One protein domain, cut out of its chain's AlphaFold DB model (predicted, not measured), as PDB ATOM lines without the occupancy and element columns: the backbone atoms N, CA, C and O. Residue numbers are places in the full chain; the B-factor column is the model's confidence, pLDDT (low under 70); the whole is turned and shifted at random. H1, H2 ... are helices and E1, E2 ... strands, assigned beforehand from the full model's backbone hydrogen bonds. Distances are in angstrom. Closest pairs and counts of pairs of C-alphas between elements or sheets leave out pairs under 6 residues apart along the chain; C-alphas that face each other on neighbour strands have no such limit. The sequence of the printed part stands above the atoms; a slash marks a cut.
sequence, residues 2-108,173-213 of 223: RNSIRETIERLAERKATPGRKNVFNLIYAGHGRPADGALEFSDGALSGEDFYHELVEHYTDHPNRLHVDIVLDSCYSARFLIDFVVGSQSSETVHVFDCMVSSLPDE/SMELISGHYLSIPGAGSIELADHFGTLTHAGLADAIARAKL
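This is residues 2 to 108 and 173 to 213 of the 223 residues of an uncharacterized protein of Leptolyngbya sp. SIO4C1 (UniProt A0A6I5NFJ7). Picture one twisted wall of six strands, with H1, H3 and H4 over one face as a second layer and H2 between H1 and H3. A small hairpin, E2 and E3, lies off the sheet. The 148 printed residues hold four named helices and eight named strands, in the order H1 E1 E2 E3 H2 E4 H3 E5 E6 E7 E8 H4, class mixed. The sheet runs E1 E4 E5 E6 E7 E8, mixed parallel and antiparallel. The whole is compact, with a radius of gyration of the C-alphas of 15.0 A and spans of 47 by 37 by 23 A.

Start in the sheet at C-alpha 67, (-19.775, -53.556, 10.240), where E4, residues 67 to 74, begins its 22.7 A. Beside it run E1, residues 24 to 30, 19.7 A, and E5, residues 95 to 102, 18.9 A, which bends by 67 degrees at residue 99. Next come E6, residues 174 to 177, E7, 181 to 184, and E8, 188 to 191. Find H1 at residues 2 to 13, 16.6 A, H2 at 49 to 59, 15.6 A, H3 at 78 to 89, 16.8 A, and H4 at 201 to 213, 18.8 A, ending at C-alpha 213, (-53.432, -55.957, 16.505). E2 is residues 40 to 42 and E3 is 45 to 47.

E4 is parallel to E1, with N 27 and O 70 2.9 A apart, and to E5, with N 101 and O 71 at 2.7 A. E4, H3 and E5 form a strand-helix-strand unit, two parallel strands joined through a helix, with a right-handed crossover. E5 and E6 are antiparallel, with N 176 and O 100 at 2.7 A. E6, E7 and E8 form a meander, each strand the antiparallel neighbour of the one before; N 183 and O 175 are 2.7 A apart, as are N 190 and O 182. H3 runs along the strands over E5, at a height over the sheet of 8.6 A. H4, on the same face, is over E7 and E8 at 9.7 A. H3 touches H4 with residues 83 to 87 alone, closest C-alphas Ile 83 and His 201, 6.3 A. H2 only grazes the sheet with residues 53 to 57; it touches H3, closest C-alphas Gly 49 and Phe 81, 4.5 A, at a steep tilt of 43 degrees. H1 is on the sheet and touches H2, closest C-alphas Glu 10 and His 59, 5.8 A. In the hairpin of E2 and E3, N 40 and O 47 are 2.9 A apart. In H1, H2, H3 and H4 every O i to N i+4 pair is within hydrogen-bond range.

The farthest C-alphas, Lys 16 and Leu 213, are 46.6 A apart. Residues 109 to 172 are not printed; C-alphas 108 and 173 are 9.6 A apart across this cut. Of the links printed whole, none is long. The model's pLDDT is under 70 at residues 16 to 17, 63 and 193 to 197.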
ATOM      1  N   ARG A   2     -23.623 -35.445  12.914       79.81
ATOM      2  CA  ARG A   2     -23.164 -36.163  11.699       79.81
ATOM      3  C   ARG A   2     -21.639 -36.311  11.631       79.81
ATOM      4  O   ARG A   2     -21.140 -37.418  11.467       79.81
ATOM      5  N   ASN A   3     -20.903 -35.233  11.912       85.44
ATOM      6  CA  ASN A   3     -19.434 -35.270  11.971       85.44
ATOM      7  C   ASN A   3     -18.904 -36.254  13.027       85.44
ATOM      8  O   ASN A   3     -17.941 -36.963  12.773       85.44
ATOM      9  N   SER A   4     -19.542 -36.343  14.197       87.44
ATOM     10  CA  SER A   4     -19.119 -37.269  15.257       87.44
ATOM     11  C   SER A   4     -19.391 -38.730  14.895       87.44
ATOM     12  O   SER A   4     -18.581 -39.596  15.222       87.44
ATOM     13  N   ILE A   5     -20.508 -39.005  14.208       87.06
ATOM     14  CA  ILE A   5     -20.816 -40.334  13.663       87.06
ATOM     15  C   ILE A   5     -19.744 -40.718  12.642       87.06
ATOM     16  O   ILE A   5     -19.104 -41.754  12.809       87.06
ATOM     17  N   ARG A   6     -19.473 -39.837  11.673       87.94
ATOM     18  CA  ARG A   6     -18.421 -40.014  10.665       87.94
ATOM     19  C   ARG A   6     -17.057 -40.301  11.284       87.94
ATOM     20  O   ARG A   6     -16.487 -41.353  11.026       87.94
ATOM     21  N   GLU A   7     -16.579 -39.426  12.167       89.94
ATOM     22  CA  GLU A   7     -15.290 -39.597  12.849       89.94
ATOM     23  C   GLU A   7     -15.211 -40.930  13.609       89.94
ATOM     24  O   GLU A   7     -14.151 -41.550  13.700       89.94
ATOM     25  N   THR A   8     -16.329 -41.388  14.179       90.62
ATOM     26  CA  THR A   8     -16.386 -42.672  14.888       90.62
ATOM     27  C   THR A   8     -16.300 -43.849  13.918       90.62
ATOM     28  O   THR A   8     -15.569 -44.801  14.197       90.62
ATOM     29  N   ILE A   9     -17.001 -43.789  12.783       88.19
ATOM     30  CA  ILE A   9     -16.977 -44.825  11.741       88.19
ATOM     31  C   ILE A   9     -15.580 -44.932  11.125       88.19
ATOM     32  O   ILE A   9     -15.037 -46.033  11.043       88.19
ATOM     33  N   GLU A  10     -14.965 -43.802  10.782       89.12
ATOM     34  CA  GLU A  10     -13.609 -43.749  10.223       89.12
ATOM     35  C   GLU A  10     -12.595 -44.375  11.193       89.12
ATOM     36  O   GLU A  10     -11.829 -45.265  10.823       89.12
ATOM     37  N   ARG A  11     -12.670 -44.028  12.485       88.38
ATOM     38  CA  ARG A  11     -11.826 -44.647  13.522       88.38
ATOM     39  C   ARG A  11     -12.060 -46.147  13.681       88.38
ATOM     40  O   ARG A  11     -11.144 -46.853  14.102       88.38
ATOM     41  N   LEU A  12     -13.272 -46.643  13.435       86.62
ATOM     42  CA  LEU A  12     -13.553 -48.081  13.456       86.62
ATOM     43  C   LEU A  12     -12.969 -48.774  12.225       86.62
ATOM     44  O   LEU A  12     -12.417 -49.861  12.374       86.62
ATOM     45  N   ALA A  13     -13.033 -48.144  11.051       84.62
ATOM     46  CA  ALA A  13     -12.442 -48.661   9.818       84.62
ATOM     47  C   ALA A  13     -10.903 -48.727   9.883       84.62
ATOM     48  O   ALA A  13     -10.291 -49.639   9.333       84.62
ATOM     49  N   GLU A  14     -10.263 -47.804  10.606       84.81
ATOM     50  CA  GLU A  14      -8.806 -47.795  10.813       84.81
ATOM     51  C   GLU A  14      -8.308 -48.877  11.787       84.81
ATOM     52  O   GLU A  14      -7.112 -49.201  11.826       84.81
ATOM     53  N   ARG A  15      -9.194 -49.452  12.611       81.50
ATOM     54  CA  ARG A  15      -8.806 -50.499  13.560       81.50
ATOM     55  C   ARG A  15      -8.552 -51.798  12.814       81.50
ATOM     56  O   ARG A  15      -9.440 -52.357  12.184       81.50
ATOM     57  N   LYS A  16      -7.346 -52.351  12.979       68.69
ATOM     58  CA  LYS A  16      -7.042 -53.709  12.512       68.69
ATOM     59  C   LYS A  16      -8.045 -54.691  13.111       68.69
ATOM     60  O   LYS A  16      -8.053 -54.894  14.330       68.69
ATOM     61  N   ALA A  17      -8.841 -55.321  12.251       67.00
ATOM     62  CA  ALA A  17      -9.739 -56.388  12.644       67.00
ATOM     63  C   ALA A  17      -8.949 -57.466  13.395       67.00
ATOM     64  O   ALA A  17      -7.958 -58.014  12.904       67.00
ATOM     65  N   THR A  18      -9.356 -57.740  14.632       72.31
ATOM     66  CA  THR A  18      -8.796 -58.865  15.378       72.31
ATOM     67  C   THR A  18      -9.423 -60.137  14.809       72.31
ATOM     68  O   THR A  18     -10.652 -60.190  14.747       72.31
ATOM     69  N   PRO A  19      -8.647 -61.161  14.409       71.44
ATOM     70  CA  PRO A  19      -9.205 -62.402  13.881       71.44
ATOM     71  C   PRO A  19     -10.296 -62.964  14.801       71.44
ATOM     72  O   PRO A  19     -10.076 -63.139  15.999       71.44
ATOM     73  N   GLY A  20     -11.486 -63.205  14.245       70.62
ATOM     74  CA  GLY A  20     -12.648 -63.703  14.989       70.62
ATOM     75  C   GLY A  20     -13.441 -62.650  15.776       70.62
ATOM     76  O   GLY A  20     -14.414 -63.014  16.430       70.62
ATOM     77  N   ARG A  21     -13.080 -61.359  15.719       75.69
ATOM     78  CA  ARG A  21     -13.890 -60.263  16.272       75.69
ATOM     79  C   ARG A  21     -14.512 -59.433  15.160       75.69
ATOM     80  O   ARG A  21     -13.840 -59.049  14.210       75.69
ATOM     81  N   LYS A  22     -15.794 -59.131  15.333       82.25
ATOM     82  CA  LYS A  22     -16.560 -58.239  14.463       82.25
ATOM     83  C   LYS A  22     -16.346 -56.794  14.907       82.25
ATOM     84  O   LYS A  22     -16.246 -56.530  16.107       82.25
ATOM     85  N   ASN A  23     -16.282 -55.875  13.952       88.19
ATOM     86  CA  ASN A  23     -16.365 -54.450  14.249       88.19
ATOM     87  C   ASN A  23     -17.832 -54.109  14.521       88.19
ATOM     88  O   ASN A  23     -18.692 -54.480  13.726       88.19
ATOM     89  N   VAL A  24     -18.101 -53.450  15.648       90.75
ATOM     90  CA  VAL A  24     -19.458 -53.116  16.099       90.75
ATOM     91  C   VAL A  24     -19.576 -51.606  16.272       90.75
ATOM     92  O   VAL A  24     -18.739 -50.991  16.939       90.75
ATOM     93  N   PHE A  25     -20.621 -51.025  15.692       94.31
ATOM     94  CA  PHE A  25     -21.061 -49.658  15.925       94.31
ATOM     95  C   PHE A  25     -22.365 -49.687  16.722       94.31
ATOM     96  O   PHE A  25     -23.343 -50.278  16.280       94.31
ATOM     97  N   ASN A  26     -22.382 -49.028  17.881       95.44
ATOM     98  CA  ASN A  26     -23.578 -48.904  18.710       95.44
ATOM     99  C   ASN A  26     -24.113 -47.474  18.605       95.44
ATOM    100  O   ASN A  26     -23.440 -46.538  19.049       95.44
ATOM    101  N   LEU A  27     -25.313 -47.300  18.056       96.31
ATOM    102  CA  LEU A  27     -26.037 -46.033  18.104       96.31
ATOM    103  C   LEU A  27     -27.012 -46.056  19.278       96.31
ATOM    104  O   LEU A  27     -28.002 -46.774  19.236       96.31
ATOM    105  N   ILE A  28     -26.766 -45.245  20.304       96.56
ATOM    106  CA  ILE A  28     -27.708 -45.050  21.414       96.56
ATOM    107  C   ILE A  28     -28.160 -43.594  21.391       96.56
ATOM    108  O   ILE A  28     -27.328 -42.688  21.465       96.56
ATOM    109  N   TYR A  29     -29.465 -43.364  21.274       96.19
ATOM    110  CA  TYR A  29     -30.040 -42.026  21.183       96.19
ATOM    111  C   TYR A  29     -31.306 -41.907  22.027       96.19
ATOM    112  O   TYR A  29     -32.201 -42.742  21.931       96.19
ATOM    113  N   ALA A  30     -31.391 -40.830  22.804       95.31
ATOM    114  CA  ALA A  30     -32.595 -40.403  23.504       95.31
ATOM    115  C   ALA A  30     -32.862 -38.935  23.154       95.31
ATOM    116  O   ALA A  30     -31.982 -38.088  23.330       95.31
ATOM    117  N   GLY A  31     -34.044 -38.639  22.620       95.00
ATOM    118  CA  GLY A  31     -34.374 -37.299  22.143       95.00
ATOM    119  C   GLY A  31     -35.611 -37.253  21.251       95.00
ATOM    120  O   GLY A  31     -36.473 -38.131  21.284       95.00
ATOM    121  N   HIS A  32     -35.725 -36.200  20.444       96.56
ATOM    122  CA  HIS A  32     -36.884 -36.007  19.579       96.56
ATOM    123  C   HIS A  32     -36.748 -36.783  18.268       96.56
ATOM    124  O   HIS A  32     -35.726 -36.727  17.591       96.56
ATOM    125  N   GLY A  33     -37.826 -37.472  17.898       97.12
ATOM    126  CA  GLY A  33     -37.984 -38.078  16.583       97.12
ATOM    127  C   GLY A  33     -38.963 -37.264  15.745       97.12
ATOM    128  O   GLY A  33     -40.024 -36.847  16.228       97.12
ATOM    129  N   ARG A  34     -38.603 -37.013  14.489       97.06
ATOM    130  CA  ARG A  34     -39.394 -36.201  13.567       97.06
ATOM    131  C   ARG A  34     -40.701 -36.914  13.188       97.06
ATOM    132  O   ARG A  34     -40.657 -38.046  12.718       97.06
ATOM    133  N   PRO A  35     -41.882 -36.272  13.287       96.00
ATOM    134  CA  PRO A  35     -43.157 -36.942  13.004       96.00
ATOM    135  C   PRO A  35     -43.352 -37.473  11.581       96.00
ATOM    136  O   PRO A  35     -44.197 -38.343  11.361       96.00
ATOM    137  N   ALA A  36     -42.624 -36.930  10.604       94.69
ATOM    138  CA  ALA A  36     -42.754 -37.318   9.203       94.69
ATOM    139  C   ALA A  36     -42.144 -38.703   8.924       94.69
ATOM    140  O   ALA A  36     -42.741 -39.497   8.203       94.69
ATOM    141  N   ASP A  37     -41.008 -39.023   9.537       94.94
ATOM    142  CA  ASP A  37     -40.152 -40.151   9.143       94.94
ATOM    143  C   ASP A  37     -39.363 -40.777  10.305       94.94
ATOM    144  O   ASP A  37     -38.593 -41.705  10.104       94.94
ATOM    145  N   GLY A  38     -39.549 -40.302  11.537       97.00
ATOM    146  CA  GLY A  38     -38.804 -40.786  12.699       97.00
ATOM    147  C   GLY A  38     -37.327 -40.395  12.700       97.00
ATOM    148  O   GLY A  38     -36.565 -40.952  13.486       97.00
ATOM    149  N   ALA A  39     -36.910 -39.445  11.852       97.81
ATOM    150  CA  ALA A  39     -35.535 -38.959  11.844       97.81
ATOM    151  C   ALA A  39     -35.138 -38.402  13.220       97.81
ATOM    152  O   ALA A  39     -35.928 -37.718  13.878       97.81
ATOM    153  N   LEU A  40     -33.905 -38.679  13.638       97.62
ATOM    154  CA  LEU A  40     -33.371 -38.242  14.925       97.62
ATOM    155  C   LEU A  40     -33.021 -36.756  14.841       97.62
ATOM    156  O   LEU A  40     -32.236 -36.357  13.977       97.62
ATOM    157  N   GLU A  41     -33.596 -35.938  15.716       96.25
ATOM    158  CA  GLU A  41     -33.364 -34.495  15.720       96.25
ATOM    159  C   GLU A  41     -32.107 -34.151  16.530       96.25
ATOM    160  O   GLU A  41     -31.999 -34.448  17.726       96.25
ATOM    161  N   PHE A  42     -31.154 -33.487  15.880       93.44
ATOM    162  CA  PHE A  42     -29.963 -32.929  16.513       93.44
ATOM    163  C   PHE A  42     -29.910 -31.415  16.322       93.44
ATOM    164  O   PHE A  42     -30.578 -30.844  15.461       93.44
ATOM    165  N   SER A  43     -29.062 -30.745  17.104       91.56
ATOM    166  CA  SER A  43     -28.859 -29.297  16.987       91.56
ATOM    167  C   SER A  43     -28.297 -28.861  15.628       91.56
ATOM    168  O   SER A  43     -28.502 -27.716  15.232       91.56
ATOM    169  N   ASP A  44     -27.601 -29.752  14.916       89.62
ATOM    170  CA  ASP A  44     -27.031 -29.520  13.585       89.62
ATOM    171  C   ASP A  44     -27.875 -30.100  12.436       89.62
ATOM    172  O   ASP A  44     -27.436 -30.085  11.288       89.62
ATOM    173  N   GLY A  45     -29.088 -30.574  12.730       92.56
ATOM    174  CA  GLY A  45     -30.044 -31.081  11.750       92.56
ATOM    175  C   GLY A  45     -30.538 -32.493  12.056       92.56
ATOM    176  O   GLY A  45     -30.050 -33.170  12.958       92.56
ATOM    177  N   ALA A  46     -31.517 -32.943  11.278       95.56
ATOM    178  CA  ALA A  46     -32.089 -34.276  11.419       95.56
ATOM    179  C   ALA A  46     -31.216 -35.353  10.747       95.56
ATOM    180  O   ALA A  46     -30.533 -35.088   9.750       95.56
ATOM    181  N   LEU A  47     -31.276 -36.579  11.262       96.62
ATOM    182  CA  LEU A  47     -30.651 -37.769  10.682       96.62
ATOM    183  C   LEU A  47     -31.719 -38.839  10.437       96.62
ATOM    184  O   LEU A  47     -32.273 -39.386  11.391       96.62
ATOM    185  N   SER A  48     -32.017 -39.123   9.171       97.06
ATOM    186  CA  SER A  48     -32.902 -40.232   8.798       97.06
ATOM    187  C   SER A  48     -32.181 -41.585   8.888       97.06
ATOM    188  O   SER A  48     -30.949 -41.634   8.962       97.06
ATOM    189  N   GLY A  49     -32.937 -42.688   8.875       96.75
ATOM    190  CA  GLY A  49     -32.352 -44.035   8.829       96.75
ATOM    191  C   GLY A  49     -31.570 -44.283   7.534       96.75
ATOM    192  O   GLY A  49     -30.503 -44.899   7.564       96.75
ATOM    193  N   GLU A  50     -32.051 -43.729   6.418       95.56
ATOM    194  CA  GLU A  50     -31.375 -43.754   5.115       95.56
ATOM    195  C   GLU A  50     -30.067 -42.947   5.132       95.56
ATOM    196  O   GLU A  50     -29.020 -43.472   4.754       95.56
ATOM    197  N   ASP A  51     -30.085 -41.707   5.643       95.31
ATOM    198  CA  ASP A  51     -28.866 -40.897   5.806       95.31
ATOM    199  C   ASP A  51     -27.827 -41.629   6.665       95.31
ATOM    200  O   ASP A  51     -26.642 -41.646   6.342       95.31
ATOM    201  N   PHE A  52     -28.265 -42.240   7.769       96.25
ATOM    202  CA  PHE A  52     -27.381 -42.981   8.661       96.25
ATOM    203  C   PHE A  52     -26.751 -44.194   7.966       96.25
ATOM    204  O   PHE A  52     -25.546 -44.413   8.091       96.25
ATOM    205  N   TYR A  53     -27.535 -44.949   7.191       95.69
ATOM    206  CA  TYR A  53     -27.016 -46.025   6.347       95.69
ATOM    207  C   TYR A  53     -25.969 -45.519   5.347       95.69
ATOM    208  O   TYR A  53     -24.902 -46.127   5.227       95.69
ATOM    209  N   HIS A  54     -26.240 -44.406   4.663       94.38
ATOM    210  CA  HIS A  54     -25.303 -43.834   3.699       94.38
ATOM    211  C   HIS A  54     -23.987 -43.405   4.347       94.38
ATOM    212  O   HIS A  54     -22.933 -43.777   3.838       94.38
ATOM    213  N   GLU A  55     -24.028 -42.725   5.495       93.56
ATOM    214  CA  GLU A  55     -22.810 -42.347   6.224       93.56
ATOM    215  C   GLU A  55     -22.000 -43.593   6.643       93.56
ATOM    216  O   GLU A  55     -20.772 -43.592   6.572       93.56
ATOM    217  N   LEU A  56     -22.657 -44.693   7.031       94.25
ATOM    218  CA  LEU A  56     -21.964 -45.945   7.359       94.25
ATOM    219  C   LEU A  56     -21.274 -46.563   6.141       94.25
ATOM    220  O   LEU A  56     -20.109 -46.943   6.232       94.25
ATOM    221  N   VAL A  57     -21.969 -46.674   5.010       92.88
ATOM    222  CA  VAL A  57     -21.413 -47.298   3.800       92.88
ATOM    223  C   VAL A  57     -20.320 -46.437   3.165       92.88
ATOM    224  O   VAL A  57     -19.335 -46.983   2.674       92.88
ATOM    225  N   GLU A  58     -20.468 -45.112   3.183       92.19
ATOM    226  CA  GLU A  58     -19.496 -44.182   2.600       92.19
ATOM    227  C   GLU A  58     -18.178 -44.157   3.384       92.19
ATOM    228  O   GLU A  58     -17.103 -44.117   2.785       92.19
ATOM    229  N   HIS A  59     -18.247 -44.222   4.718       91.19
ATOM    230  CA  HIS A  59     -17.076 -44.033   5.577       91.19
ATOM    231  C   HIS A  59     -16.460 -45.331   6.109       91.19
ATOM    232  O   HIS A  59     -15.327 -45.319   6.598       91.19
ATOM    233  N   TYR A  60     -17.158 -46.466   6.022       89.94
ATOM    234  CA  TYR A  60     -16.621 -47.743   6.482       89.94
ATOM    235  C   TYR A  60     -15.894 -48.502   5.362       89.94
ATOM    236  O   TYR A  60     -16.502 -49.179   4.536       89.94
ATOM    237  N   THR A  61     -14.562 -48.420   5.359       85.06
ATOM    238  CA  THR A  61     -13.714 -48.945   4.272       85.06
ATOM    239  C   THR A  61     -13.115 -50.337   4.523       85.06
ATOM    240  O   THR A  61     -12.395 -50.854   3.669       85.06
ATOM    241  N   ASP A  62     -13.366 -50.971   5.677       79.38
ATOM    242  CA  ASP A  62     -12.888 -52.336   5.978       79.38
ATOM    243  C   ASP A  62     -13.802 -53.394   5.331       79.38
ATOM    244  O   ASP A  62     -14.472 -54.177   5.997       79.38
ATOM    245  N   HIS A  63     -13.845 -53.406   3.997       68.56
ATOM    246  CA  HIS A  63     -14.717 -54.279   3.198       68.56
ATOM    247  C   HIS A  63     -14.622 -55.792   3.497       68.56
ATOM    248  O   HIS A  63     -15.635 -56.474   3.338       68.56
ATOM    249  N   PRO A  64     -13.476 -56.366   3.926       72.88
ATOM    250  CA  PRO A  64     -13.419 -57.774   4.320       72.88
ATOM    251  C   PRO A  64     -14.293 -58.141   5.529       72.88
ATOM    252  O   PRO A  64     -14.623 -59.317   5.686       72.88
ATOM    253  N   ASN A  65     -14.661 -57.180   6.385       77.25
ATOM    254  CA  ASN A  65     -15.462 -57.425   7.583       77.25
ATOM    255  C   ASN A  65     -16.711 -56.549   7.576       77.25
ATOM    256  O   ASN A  65     -16.610 -55.338   7.672       77.25
ATOM    257  N   ARG A  66     -17.909 -57.140   7.559       87.06
ATOM    258  CA  ARG A  66     -19.144 -56.356   7.722       87.06
ATOM    259  C   ARG A  66     -19.160 -55.630   9.068       87.06
ATOM    260  O   ARG A  66     -18.933 -56.255  10.109       87.06
ATOM    261  N   LEU A  67     -19.501 -54.344   9.048       91.31
ATOM    262  CA  LEU A  67     -19.775 -53.556  10.240       91.31
ATOM    263  C   LEU A  67     -21.097 -54.019  10.851       91.31
ATOM    264  O   LEU A  67     -22.159 -53.852  10.252       91.31
ATOM    265  N   HIS A  68     -21.029 -54.601  12.042       93.25
ATOM    266  CA  HIS A  68     -22.207 -54.883  12.849       93.25
ATOM    267  C   HIS A  68     -22.748 -53.579  13.430       93.25
ATOM    268  O   HIS A  68     -21.981 -52.799  13.994       93.25
ATOM    269  N   VAL A  69     -24.048 -53.343  13.291       96.25
ATOM    270  CA  VAL A  69     -24.696 -52.132  13.794       96.25
ATOM    271  C   VAL A  69     -25.824 -52.509  14.734       96.25
ATOM    272  O   VAL A  69     -26.789 -53.157  14.319       96.25
ATOM    273  N   ASP A  70     -25.686 -52.048  15.972       97.31
ATOM    274  CA  ASP A  70     -26.690 -52.161  17.019       97.31
ATOM    275  C   ASP A  70     -27.277 -50.773  17.302       97.31
ATOM    276  O   ASP A  70     -26.568 -49.758  17.278       97.31
ATOM    277  N   ILE A  71     -28.585 -50.708  17.541       98.06
ATOM    278  CA  ILE A  71     -29.319 -49.442  17.672       98.06
ATOM    279  C   ILE A  71     -30.205 -49.474  18.916       98.06
ATOM    280  O   ILE A  71     -30.956 -50.417  19.115       98.06
ATOM    281  N   VAL A  72     -30.196 -48.414  19.720       98.06
ATOM    282  CA  VAL A  72     -31.165 -48.186  20.800       98.06
ATOM    283  C   VAL A  72     -31.717 -46.771  20.675       98.06
ATOM    284  O   VAL A  72     -30.971 -45.805  20.841       98.06
ATOM    285  N   LEU A  73     -33.012 -46.632  20.381       98.25
ATOM    286  CA  LEU A  73     -33.659 -45.331  20.167       98.25
ATOM    287  C   LEU A  73     -34.800 -45.104  21.157       98.25
ATOM    288  O   LEU A  73     -35.837 -45.756  21.055       98.25
ATOM    289  N   ASP A  74     -34.647 -44.114  22.034       97.75
ATOM    290  CA  ASP A  74     -35.734 -43.529  22.823       97.75
ATOM    291  C   ASP A  74     -36.195 -42.209  22.192       97.75
ATOM    292  O   ASP A  74     -35.731 -41.121  22.534       97.75
ATOM    293  N   SER A  75     -37.045 -42.323  21.170       97.69
ATOM    294  CA  SER A  75     -37.589 -41.184  20.425       97.69
ATOM    295  C   SER A  75     -38.923 -41.521  19.755       97.69
ATOM    296  O   SER A  75     -39.219 -42.681  19.466       97.69
ATOM    297  N   CYS A  76     -39.753 -40.506  19.504       97.62
ATOM    298  CA  CYS A  76     -41.036 -40.686  18.817       97.62
ATOM    299  C   CYS A  76     -40.853 -41.260  17.407       97.62
ATOM    300  O   CYS A  76     -39.990 -40.800  16.664       97.62
ATOM    301  N   TYR A  77     -41.732 -42.178  17.001       97.50
ATOM    302  CA  TYR A  77     -41.727 -42.803  15.674       97.50
ATOM    303  C   TYR A  77     -40.420 -43.543  15.340       97.50
ATOM    304  O   TYR A  77     -40.100 -43.731  14.167       97.50
ATOM    305  N   SER A  78     -39.668 -43.973  16.356       98.19
ATOM    306  CA  SER A  78     -38.332 -44.567  16.220       98.19
ATOM    307  C   SER A  78     -38.301 -45.842  15.373       98.19
ATOM    308  O   SER A  78     -37.303 -46.115  14.707       98.19
ATOM    309  N   ALA A  79     -39.405 -46.590  15.292       97.62
ATOM    310  CA  ALA A  79     -39.519 -47.702  14.352       97.62
ATOM    311  C   ALA A  79     -39.424 -47.287  12.875       97.62
ATOM    312  O   ALA A  79     -38.977 -48.101  12.075       97.62
ATOM    313  N   ARG A  80     -39.793 -46.055  12.486       97.69
ATOM    314  CA  ARG A  80     -39.619 -45.597  11.092       97.69
ATOM    315  C   ARG A  80     -38.145 -45.516  10.717       97.69
ATOM    316  O   ARG A  80     -37.757 -46.090   9.708       97.69
ATOM    317  N   PHE A  81     -37.323 -44.935  11.593       98.19
ATOM    318  CA  PHE A  81     -35.870 -44.917  11.426       98.19
ATOM    319  C   PHE A  81     -35.312 -46.335  11.247       98.19
ATOM    320  O   PHE A  81     -34.513 -46.582  10.345       98.19
ATOM    321  N   LEU A  82     -35.743 -47.277  12.096       97.50
ATOM    322  CA  LEU A  82     -35.283 -48.664  12.016       97.50
ATOM    323  C   LEU A  82     -35.737 -49.352  10.722       97.50
ATOM    324  O   LEU A  82     -34.944 -50.072  10.123       97.50
ATOM    325  N   ILE A  83     -36.975 -49.129  10.271       96.06
ATOM    326  CA  ILE A  83     -37.472 -49.665   8.996       96.06
ATOM    327  C   ILE A  83     -36.621 -49.146   7.836       96.06
ATOM    328  O   ILE A  83     -36.140 -49.962   7.050       96.06
ATOM    329  N   ASP A  84     -36.391 -47.833   7.754       95.62
ATOM    330  CA  ASP A  84     -35.574 -47.222   6.697       95.62
ATOM    331  C   ASP A  84     -34.163 -47.827   6.681       95.62
ATOM    332  O   ASP A  84     -33.645 -48.237   5.640       95.62
ATOM    333  N   PHE A  85     -33.560 -47.966   7.866       96.00
ATOM    334  CA  PHE A  85     -32.226 -48.533   8.023       96.00
ATOM    335  C   PHE A  85     -32.155 -50.017   7.619       96.00
ATOM    336  O   PHE A  85     -31.264 -50.431   6.870       96.00
ATOM    337  N   VAL A  86     -33.112 -50.836   8.066       94.25
ATOM    338  CA  VAL A  86     -33.202 -52.262   7.711       94.25
ATOM    339  C   VAL A  86     -33.409 -52.433   6.205       94.25
ATOM    340  O   VAL A  86     -32.713 -53.233   5.581       94.25
ATOM    341  N   VAL A  87     -34.304 -51.652   5.594       92.94
ATOM    342  CA  VAL A  87     -34.560 -51.707   4.147       92.94
ATOM    343  C   VAL A  87     -33.324 -51.300   3.342       92.94
ATOM    344  O   VAL A  87     -32.989 -52.002   2.386       92.94
ATOM    345  N   GLY A  88     -32.620 -50.230   3.726       91.00
ATOM    346  CA  GLY A  88     -31.388 -49.800   3.048       91.00
ATOM    347  C   GLY A  88     -30.243 -50.808   3.189       91.00
ATOM    348  O   GLY A  88     -29.490 -51.064   2.249       91.00
ATOM    349  N   SER A  89     -30.139 -51.453   4.350       91.12
ATOM    350  CA  SER A  89     -29.056 -52.392   4.661       91.12
ATOM    351  C   SER A  89     -29.237 -53.817   4.122       91.12
ATOM    352  O   SER A  89     -28.263 -54.573   4.104       91.12
ATOM    353  N   GLN A  90     -30.437 -54.197   3.667       87.62
ATOM    354  CA  GLN A  90     -30.794 -55.594   3.370       87.62
ATOM    355  C   GLN A  90     -29.863 -56.291   2.358       87.62
ATOM    356  O   GLN A  90     -29.653 -57.501   2.429       87.62
ATOM    357  N   SER A  91     -29.289 -55.531   1.422       82.94
ATOM    358  CA  SER A  91     -28.380 -56.021   0.375       82.94
ATOM    359  C   SER A  91     -26.929 -55.586   0.593       82.94
ATOM    360  O   SER A  91     -26.100 -55.747  -0.297       82.94
ATOM    361  N   SER A  92     -26.614 -54.984   1.743       85.50
ATOM    362  CA  SER A  92     -25.296 -54.406   1.992       85.50
ATOM    363  C   SER A  92     -24.260 -55.481   2.318       85.50
ATOM    364  O   SER A  92     -24.407 -56.248   3.272       85.50
ATOM    365  N   GLU A  93     -23.154 -55.471   1.575       87.19
ATOM    366  CA  GLU A  93     -21.937 -56.221   1.913       87.19
ATOM    367  C   GLU A  93     -21.062 -55.489   2.941       87.19
ATOM    368  O   GLU A  93     -20.074 -56.039   3.413       87.19
ATOM    369  N   THR A  94     -21.421 -54.256   3.308       89.44
ATOM    370  CA  THR A  94     -20.643 -53.392   4.208       89.44
ATOM    371  C   THR A  94     -21.235 -53.370   5.608       89.44
ATOM    372  O   THR A  94     -20.508 -53.483   6.588       89.44
ATOM    373  N   VAL A  95     -22.558 -53.262   5.712       92.25
ATOM    374  CA  VAL A  95     -23.278 -53.087   6.977       92.25
ATOM    375  C   VAL A  95     -24.125 -54.319   7.260       92.25
ATOM    376  O   VAL A  95     -24.734 -54.893   6.358       92.25
ATOM    377  N   HIS A  96     -24.161 -54.742   8.516       91.56
ATOM    378  CA  HIS A  96     -25.049 -55.779   9.016       91.56
ATOM    379  C   HIS A  96     -25.797 -55.258  10.240       91.56
ATOM    380  O   HIS A  96     -25.204 -55.058  11.298       91.56
ATOM    381  N   VAL A  97     -27.098 -55.035  10.082       93.38
ATOM    382  CA  VAL A  97     -27.981 -54.653  11.188       93.38
ATOM    383  C   VAL A  97     -28.230 -55.886  12.038       93.38
ATOM    384  O   VAL A  97     -28.618 -56.922  11.494       93.38
ATOM    385  N   PHE A  98     -27.963 -55.790  13.339       92.94
ATOM    386  CA  PHE A  98     -27.957 -56.951  14.217       92.94
ATOM    387  C   PHE A  98     -29.002 -56.829  15.327       92.94
ATOM    388  O   PHE A  98     -30.138 -57.246  15.101       92.94
ATOM    389  N   ASP A  99     -28.668 -56.238  16.476       95.56
ATOM    390  CA  ASP A  99     -29.623 -56.078  17.574       95.56
ATOM    391  C   ASP A  99     -30.070 -54.618  17.672       95.56
ATOM    392  O   ASP A  99     -29.275 -53.702  17.879       95.56
ATOM    393  N   CYS A 100     -31.366 -54.375  17.484       97.62
ATOM    394  CA  CYS A 100     -31.925 -53.026  17.564       97.62
ATOM    395  C   CYS A 100     -33.105 -52.986  18.525       97.62
ATOM    396  O   CYS A 100     -33.912 -53.903  18.555       97.62
ATOM    397  N   MET A 101     -33.252 -51.903  19.272       97.88
ATOM    398  CA  MET A 101     -34.373 -51.669  20.168       97.88
ATOM    399  C   MET A 101     -34.882 -50.250  19.944       97.88
ATOM    400  O   MET A 101     -34.122 -49.283  19.983       97.88
ATOM    401  N   VAL A 102     -36.177 -50.109  19.700       98.19
ATOM    402  CA  VAL A 102     -36.812 -48.815  19.464       98.19
ATOM    403  C   VAL A 102     -38.000 -48.638  20.391       98.19
ATOM    404  O   VAL A 102     -38.754 -49.568  20.674       98.19
ATOM    405  N   SER A 103     -38.159 -47.418  20.883       97.56
ATOM    406  CA  SER A 103     -39.142 -47.068  21.898       97.56
ATOM    407  C   SER A 103     -40.586 -47.067  21.416       97.56
ATOM    408  O   SER A 103     -41.476 -47.176  22.255       97.56
ATOM    409  N   SER A 104     -40.851 -46.884  20.123       97.12
ATOM    410  CA  SER A 104     -42.212 -46.705  19.607       97.12
ATOM    411  C   SER A 104     -42.404 -47.313  18.223       97.12
ATOM    412  O   SER A 104     -41.481 -47.325  17.405       97.12
ATOM    413  N   LEU A 105     -43.628 -47.771  17.952       96.88
ATOM    414  CA  LEU A 105     -44.057 -48.221  16.628       96.88
ATOM    415  C   LEU A 105     -44.157 -47.054  15.626       96.88
ATOM    416  O   LEU A 105     -44.156 -45.885  16.024       96.88
ATOM    417  N   PRO A 106     -44.269 -47.333  14.309       95.94
ATOM    418  CA  PRO A 106     -44.227 -46.293  13.284       95.94
ATOM    419  C   PRO A 106     -45.310 -45.217  13.419       95.94
ATOM    420  O   PRO A 106     -45.138 -44.107  12.924       95.94
ATOM    421  N   ASP A 107     -46.438 -45.522  14.049       94.69
ATOM    422  CA  ASP A 107     -47.574 -44.621  14.244       94.69
ATOM    423  C   ASP A 107     -47.652 -44.029  15.664       94.69
ATOM    424  O   ASP A 107     -48.589 -43.292  15.977       94.69
ATOM    425  N   GLU A 108     -46.660 -44.294  16.516       95.56
ATOM    426  CA  GLU A 108     -46.702 -43.982  17.943       95.56
ATOM    427  C   GLU A 108     -45.680 -42.930  18.377       95.56
ATOM    428  O   GLU A 108     -44.608 -42.753  17.800       95.56
ATOM    429  N   SER A 173     -42.773 -50.723  22.533       95.38
ATOM    430  CA  SER A 173     -41.418 -50.934  22.029       95.38
ATOM    431  C   SER A 173     -41.384 -52.022  20.955       95.38
ATOM    432  O   SER A 173     -42.275 -52.872  20.876       95.38
ATOM    433  N   MET A 174     -40.327 -52.008  20.149       96.06
ATOM    434  CA  MET A 174     -40.039 -53.036  19.154       96.06
ATOM    435  C   MET A 174     -38.547 -53.360  19.159       96.06
ATOM    436  O   MET A 174     -37.711 -52.489  19.402       96.06
ATOM    437  N   GLU A 175     -38.219 -54.612  18.874       95.62
ATOM    438  CA  GLU A 175     -36.858 -55.132  18.904       95.62
ATOM    439  C   GLU A 175     -36.549 -55.866  17.600       95.62
ATOM    440  O   GLU A 175     -37.356 -56.658  17.128       95.62
ATOM    441  N   LEU A 176     -35.385 -55.620  17.009       95.25
ATOM    442  CA  LEU A 176     -34.782 -56.482  16.002       95.25
ATOM    443  C   LEU A 176     -33.810 -57.418  16.711       95.25
ATOM    444  O   LEU A 176     -32.903 -56.946  17.391       95.25
ATOM    445  N   ILE A 177     -33.989 -58.720  16.521       93.12
ATOM    446  CA  ILE A 177     -33.190 -59.754  17.171       93.12
ATOM    447  C   ILE A 177     -32.331 -60.443  16.119       93.12
ATOM    448  O   ILE A 177     -32.844 -61.086  15.192       93.12
ATOM    449  N   SER A 178     -31.014 -60.313  16.281       89.62
ATOM    450  CA  SER A 178     -29.985 -60.944  15.453       89.62
ATOM    451  C   SER A 178     -30.136 -60.674  13.950       89.62
ATOM    452  O   SER A 178     -29.765 -61.511  13.134       89.62
ATOM    453  N   GLY A 179     -30.718 -59.537  13.564       89.31
ATOM    454  CA  GLY A 179     -30.975 -59.183  12.165       89.31
ATOM    455  C   GLY A 179     -32.044 -60.031  11.463       89.31
ATOM    456  O   GLY A 179     -32.202 -59.920  10.248       89.31
ATOM    457  N   HIS A 180     -32.773 -60.879  12.194       88.56
ATOM    458  CA  HIS A 180     -33.672 -61.879  11.610       88.56
ATOM    459  C   HIS A 180     -35.135 -61.702  12.004       88.56
ATOM    460  O   HIS A 180     -36.008 -62.015  11.199       88.56
ATOM    461  N   TYR A 181     -35.414 -61.198  13.205       90.75
ATOM    462  CA  TYR A 181     -36.779 -61.122  13.724       90.75
ATOM    463  C   TYR A 181     -37.085 -59.728  14.241       90.75
ATOM    464  O   TYR A 181     -36.373 -59.240  15.112       90.75
ATOM    465  N   LEU A 182     -38.165 -59.117  13.758       93.06
ATOM    466  CA  LEU A 182     -38.768 -57.964  14.421       93.06
ATOM    467  C   LEU A 182     -39.799 -58.465  15.430       93.06
ATOM    468  O   LEU A 182     -40.785 -59.084  15.053       93.06
ATOM    469  N   SER A 183     -39.569 -58.207  16.708       93.19
ATOM    470  CA  SER A 183     -40.439 -58.571  17.818       93.19
ATOM    471  C   SER A 183     -41.127 -57.331  18.369       93.19
ATOM    472  O   SER A 183     -40.475 -56.329  18.665       93.19
ATOM    473  N   ILE A 184     -42.444 -57.402  18.539       93.62
ATOM    474  CA  ILE A 184     -43.193 -56.478  19.389       93.62
ATOM    475  C   ILE A 184     -43.540 -57.291  20.637       93.62
ATOM    476  O   ILE A 184     -44.420 -58.159  20.559       93.62
ATOM    477  N   PRO A 185     -42.856 -57.074  21.779       89.50
ATOM    478  CA  PRO A 185     -43.113 -57.853  22.984       89.50
ATOM    479  C   PRO A 185     -44.613 -57.857  23.308       89.50
ATOM    480  O   PRO A 185     -45.246 -56.808  23.261       89.50
ATOM    481  N   GLY A 186     -45.208 -59.029  23.548       84.94
ATOM    482  CA  GLY A 186     -46.653 -59.184  23.801       84.94
ATOM    483  C   GLY A 186     -47.595 -59.143  22.589       84.94
ATOM    484  O   GLY A 186     -48.783 -59.398  22.767       84.94
ATOM    485  N   ALA A 187     -47.096 -58.846  21.385       86.19
ATOM    486  CA  ALA A 187     -47.873 -58.803  20.135       86.19
ATOM    487  C   ALA A 187     -47.411 -59.833  19.084       86.19
ATOM    488  O   ALA A 187     -48.156 -60.146  18.156       86.19
ATOM    489  N   GLY A 188     -46.194 -60.366  19.223       86.44
ATOM    490  CA  GLY A 188     -45.640 -61.403  18.351       86.44
ATOM    491  C   GLY A 188     -44.379 -60.956  17.614       86.44
ATOM    492  O   GLY A 188     -43.829 -59.886  17.875       86.44
ATOM    493  N   SER A 189     -43.911 -61.799  16.694       88.44
ATOM    494  CA  SER A 189     -42.697 -61.569  15.913       88.44
ATOM    495  C   SER A 189     -42.933 -61.713  14.408       88.44
ATOM    496  O   SER A 189     -43.847 -62.400  13.954       88.44
ATOM    497  N   ILE A 190     -42.098 -61.028  13.634       89.25
ATOM    498  CA  ILE A 190     -42.077 -61.006  12.174       89.25
ATOM    499  C   ILE A 190     -40.693 -61.485  11.753       89.25
ATOM    500  O   ILE A 190     -39.689 -60.846  12.068       89.25
ATOM    501  N   GLU A 191     -40.633 -62.597  11.033       88.25
ATOM    502  CA  GLU A 191     -39.388 -63.081  10.449       88.25
ATOM    503  C   GLU A 191     -39.054 -62.299   9.172       88.25
ATOM    504  O   GLU A 191     -39.872 -62.176   8.261       88.25
ATOM    505  N   LEU A 192     -37.842 -61.752   9.107       83.62
ATOM    506  CA  LEU A 192     -37.372 -60.951   7.979       83.62
ATOM    507  C   LEU A 192     -36.871 -61.812   6.814       83.62
ATOM    508  O   LEU A 192     -36.932 -61.366   5.670       83.62
ATOM    509  N   ALA A 193     -36.384 -63.026   7.094       64.19
ATOM    510  CA  ALA A 193     -35.789 -63.925   6.104       64.19
ATOM    511  C   ALA A 193     -36.828 -64.691   5.260       64.19
ATOM    512  O   ALA A 193     -36.571 -64.953   4.086       64.19
ATOM    513  N   ASP A 194     -38.015 -64.965   5.815       52.91
ATOM    514  CA  ASP A 194     -38.988 -65.892   5.216       52.91
ATOM    515  C   ASP A 194     -40.279 -65.224   4.696       52.91
ATOM    516  O   ASP A 194     -41.105 -65.880   4.055       52.91
ATOM    517  N   HIS A 195     -40.491 -63.919   4.922       47.12
ATOM    518  CA  HIS A 195     -41.752 -63.243   4.554       47.12
ATOM    519  C   HIS A 195     -41.677 -62.234   3.411       47.12
ATOM    520  O   HIS A 195     -42.717 -61.880   2.852       47.12
ATOM    521  N   PHE A 196     -40.483 -61.811   2.997       51.69
ATOM    522  CA  PHE A 196     -40.348 -60.817   1.940       51.69
ATOM    523  C   PHE A 196     -39.264 -61.228   0.946       51.69
ATOM    524  O   PHE A 196     -38.071 -61.139   1.225       51.69
ATOM    525  N   GLY A 197     -39.669 -61.604  -0.269       62.12
ATOM    526  CA  GLY A 197     -38.801 -61.352  -1.413       62.12
ATOM    527  C   GLY A 197     -38.573 -59.842  -1.471       62.12
ATOM    528  O   GLY A 197     -39.515 -59.122  -1.757       62.12
ATOM    529  N   THR A 198     -37.369 -59.377  -1.131       79.62
ATOM    530  CA  THR A 198     -37.023 -57.951  -0.951       79.62
ATOM    531  C   THR A 198     -37.865 -57.230   0.118       79.62
ATOM    532  O   THR A 198     -39.067 -57.008  -0.024       79.62
ATOM    533  N   LEU A 199     -37.216 -56.782   1.196       87.00
ATOM    534  CA  LEU A 199     -37.846 -55.966   2.234       87.00
ATOM    535  C   LEU A 199     -38.260 -54.609   1.654       87.00
ATOM    536  O   LEU A 199     -37.478 -53.946   0.970       87.00
ATOM    537  N   THR A 200     -39.487 -54.177   1.952       90.25
ATOM    538  CA  THR A 200     -40.004 -52.859   1.555       90.25
ATOM    539  C   THR A 200     -40.535 -52.105   2.769       90.25
ATOM    540  O   THR A 200     -41.069 -52.715   3.696       90.25
ATOM    541  N   HIS A 201     -40.450 -50.771   2.734       91.81
ATOM    542  CA  HIS A 201     -40.991 -49.901   3.784       91.81
ATOM    543  C   HIS A 201     -42.470 -50.203   4.071       91.81
ATOM    544  O   HIS A 201     -42.858 -50.405   5.219       91.81
ATOM    545  N   ALA A 202     -43.284 -50.295   3.013       89.50
ATOM    546  CA  ALA A 202     -44.712 -50.576   3.130       89.50
ATOM    547  C   ALA A 202     -44.982 -51.974   3.705       89.50
ATOM    548  O   ALA A 202     -45.828 -52.110   4.583       89.50
ATOM    549  N   GLY A 203     -44.245 -52.995   3.251       88.88
ATOM    550  CA  GLY A 203     -44.410 -54.368   3.730       88.88
ATOM    551  C   GLY A 203     -44.086 -54.521   5.216       88.88
ATOM    552  O   GLY A 203     -44.846 -55.160   5.941       88.88
ATOM    553  N   LEU A 204     -43.005 -53.889   5.684       90.81
ATOM    554  CA  LEU A 204     -42.635 -53.905   7.100       90.81
ATOM    555  C   LEU A 204     -43.619 -53.114   7.964       90.81
ATOM    556  O   LEU A 204     -44.064 -53.627   8.986       90.81
ATOM    557  N   ALA A 205     -44.005 -51.906   7.546       90.94
ATOM    558  CA  ALA A 205     -44.975 -51.098   8.283       90.94
ATOM    559  C   ALA A 205     -46.327 -51.822   8.442       90.94
ATOM    560  O   ALA A 205     -46.909 -51.822   9.525       90.94
ATOM    561  N   ASP A 206     -46.797 -52.481   7.384       89.62
ATOM    562  CA  ASP A 206     -48.034 -53.266   7.376       89.62
ATOM    563  C   ASP A 206     -47.925 -54.539   8.238       89.62
ATOM    564  O   ASP A 206     -48.829 -54.853   9.014       89.62
ATOM    565  N   ALA A 207     -46.789 -55.244   8.192       89.50
ATOM    566  CA  ALA A 207     -46.544 -56.385   9.076       89.50
ATOM    567  C   ALA A 207     -46.516 -55.982  10.558       89.50
ATOM    568  O   ALA A 207     -47.131 -56.660  11.382       89.50
ATOM    569  N   ILE A 208     -45.878 -54.857  10.887       92.12
ATOM    570  CA  ILE A 208     -45.850 -54.290  12.242       92.12
ATOM    571  C   ILE A 208     -47.262 -53.905  12.695       92.12
ATOM    572  O   ILE A 208     -47.669 -54.254  13.804       92.12
ATOM    573  N   ALA A 209     -48.036 -53.240  11.832       89.56
ATOM    574  CA  ALA A 209     -49.417 -52.875  12.133       89.56
ATOM    575  C   ALA A 209     -50.287 -54.111  12.415       89.56
ATOM    576  O   ALA A 209     -51.073 -54.097  13.361       89.56
ATOM    577  N   ARG A 210     -50.120 -55.201  11.652       87.62
ATOM    578  CA  ARG A 210     -50.809 -56.472  11.923       87.62
ATOM    579  C   ARG A 210     -50.370 -57.120  13.229       87.62
ATOM    580  O   ARG A 210     -51.230 -57.550  13.986       87.62
ATOM    581  N   ALA A 211     -49.067 -57.183  13.499       87.06
ATOM    582  CA  ALA A 211     -48.548 -57.764  14.736       87.06
ATOM    583  C   ALA A 211     -49.100 -57.024  15.966       87.06
ATOM    584  O   ALA A 211     -49.584 -57.649  16.905       87.06
ATOM    585  N   LYS A 212     -49.153 -55.687  15.915       85.06
ATOM    586  CA  LYS A 212     -49.751 -54.845  16.962       85.06
ATOM    587  C   LYS A 212     -51.209 -55.206  17.279       85.06
ATOM    588  O   LYS A 212     -51.599 -55.146  18.439       85.06
ATOM    589  N   LEU A 213     -52.020 -55.591  16.286       84.50
ATOM    590  CA  LEU A 213     -53.432 -55.957  16.505       84.50
ATOM    591  C   LEU A 213     -53.608 -57.218  17.360       84.50
ATOM    592  O   LEU A 213     -54.675 -57.404  17.940       84.50
TER     593      LEU A 213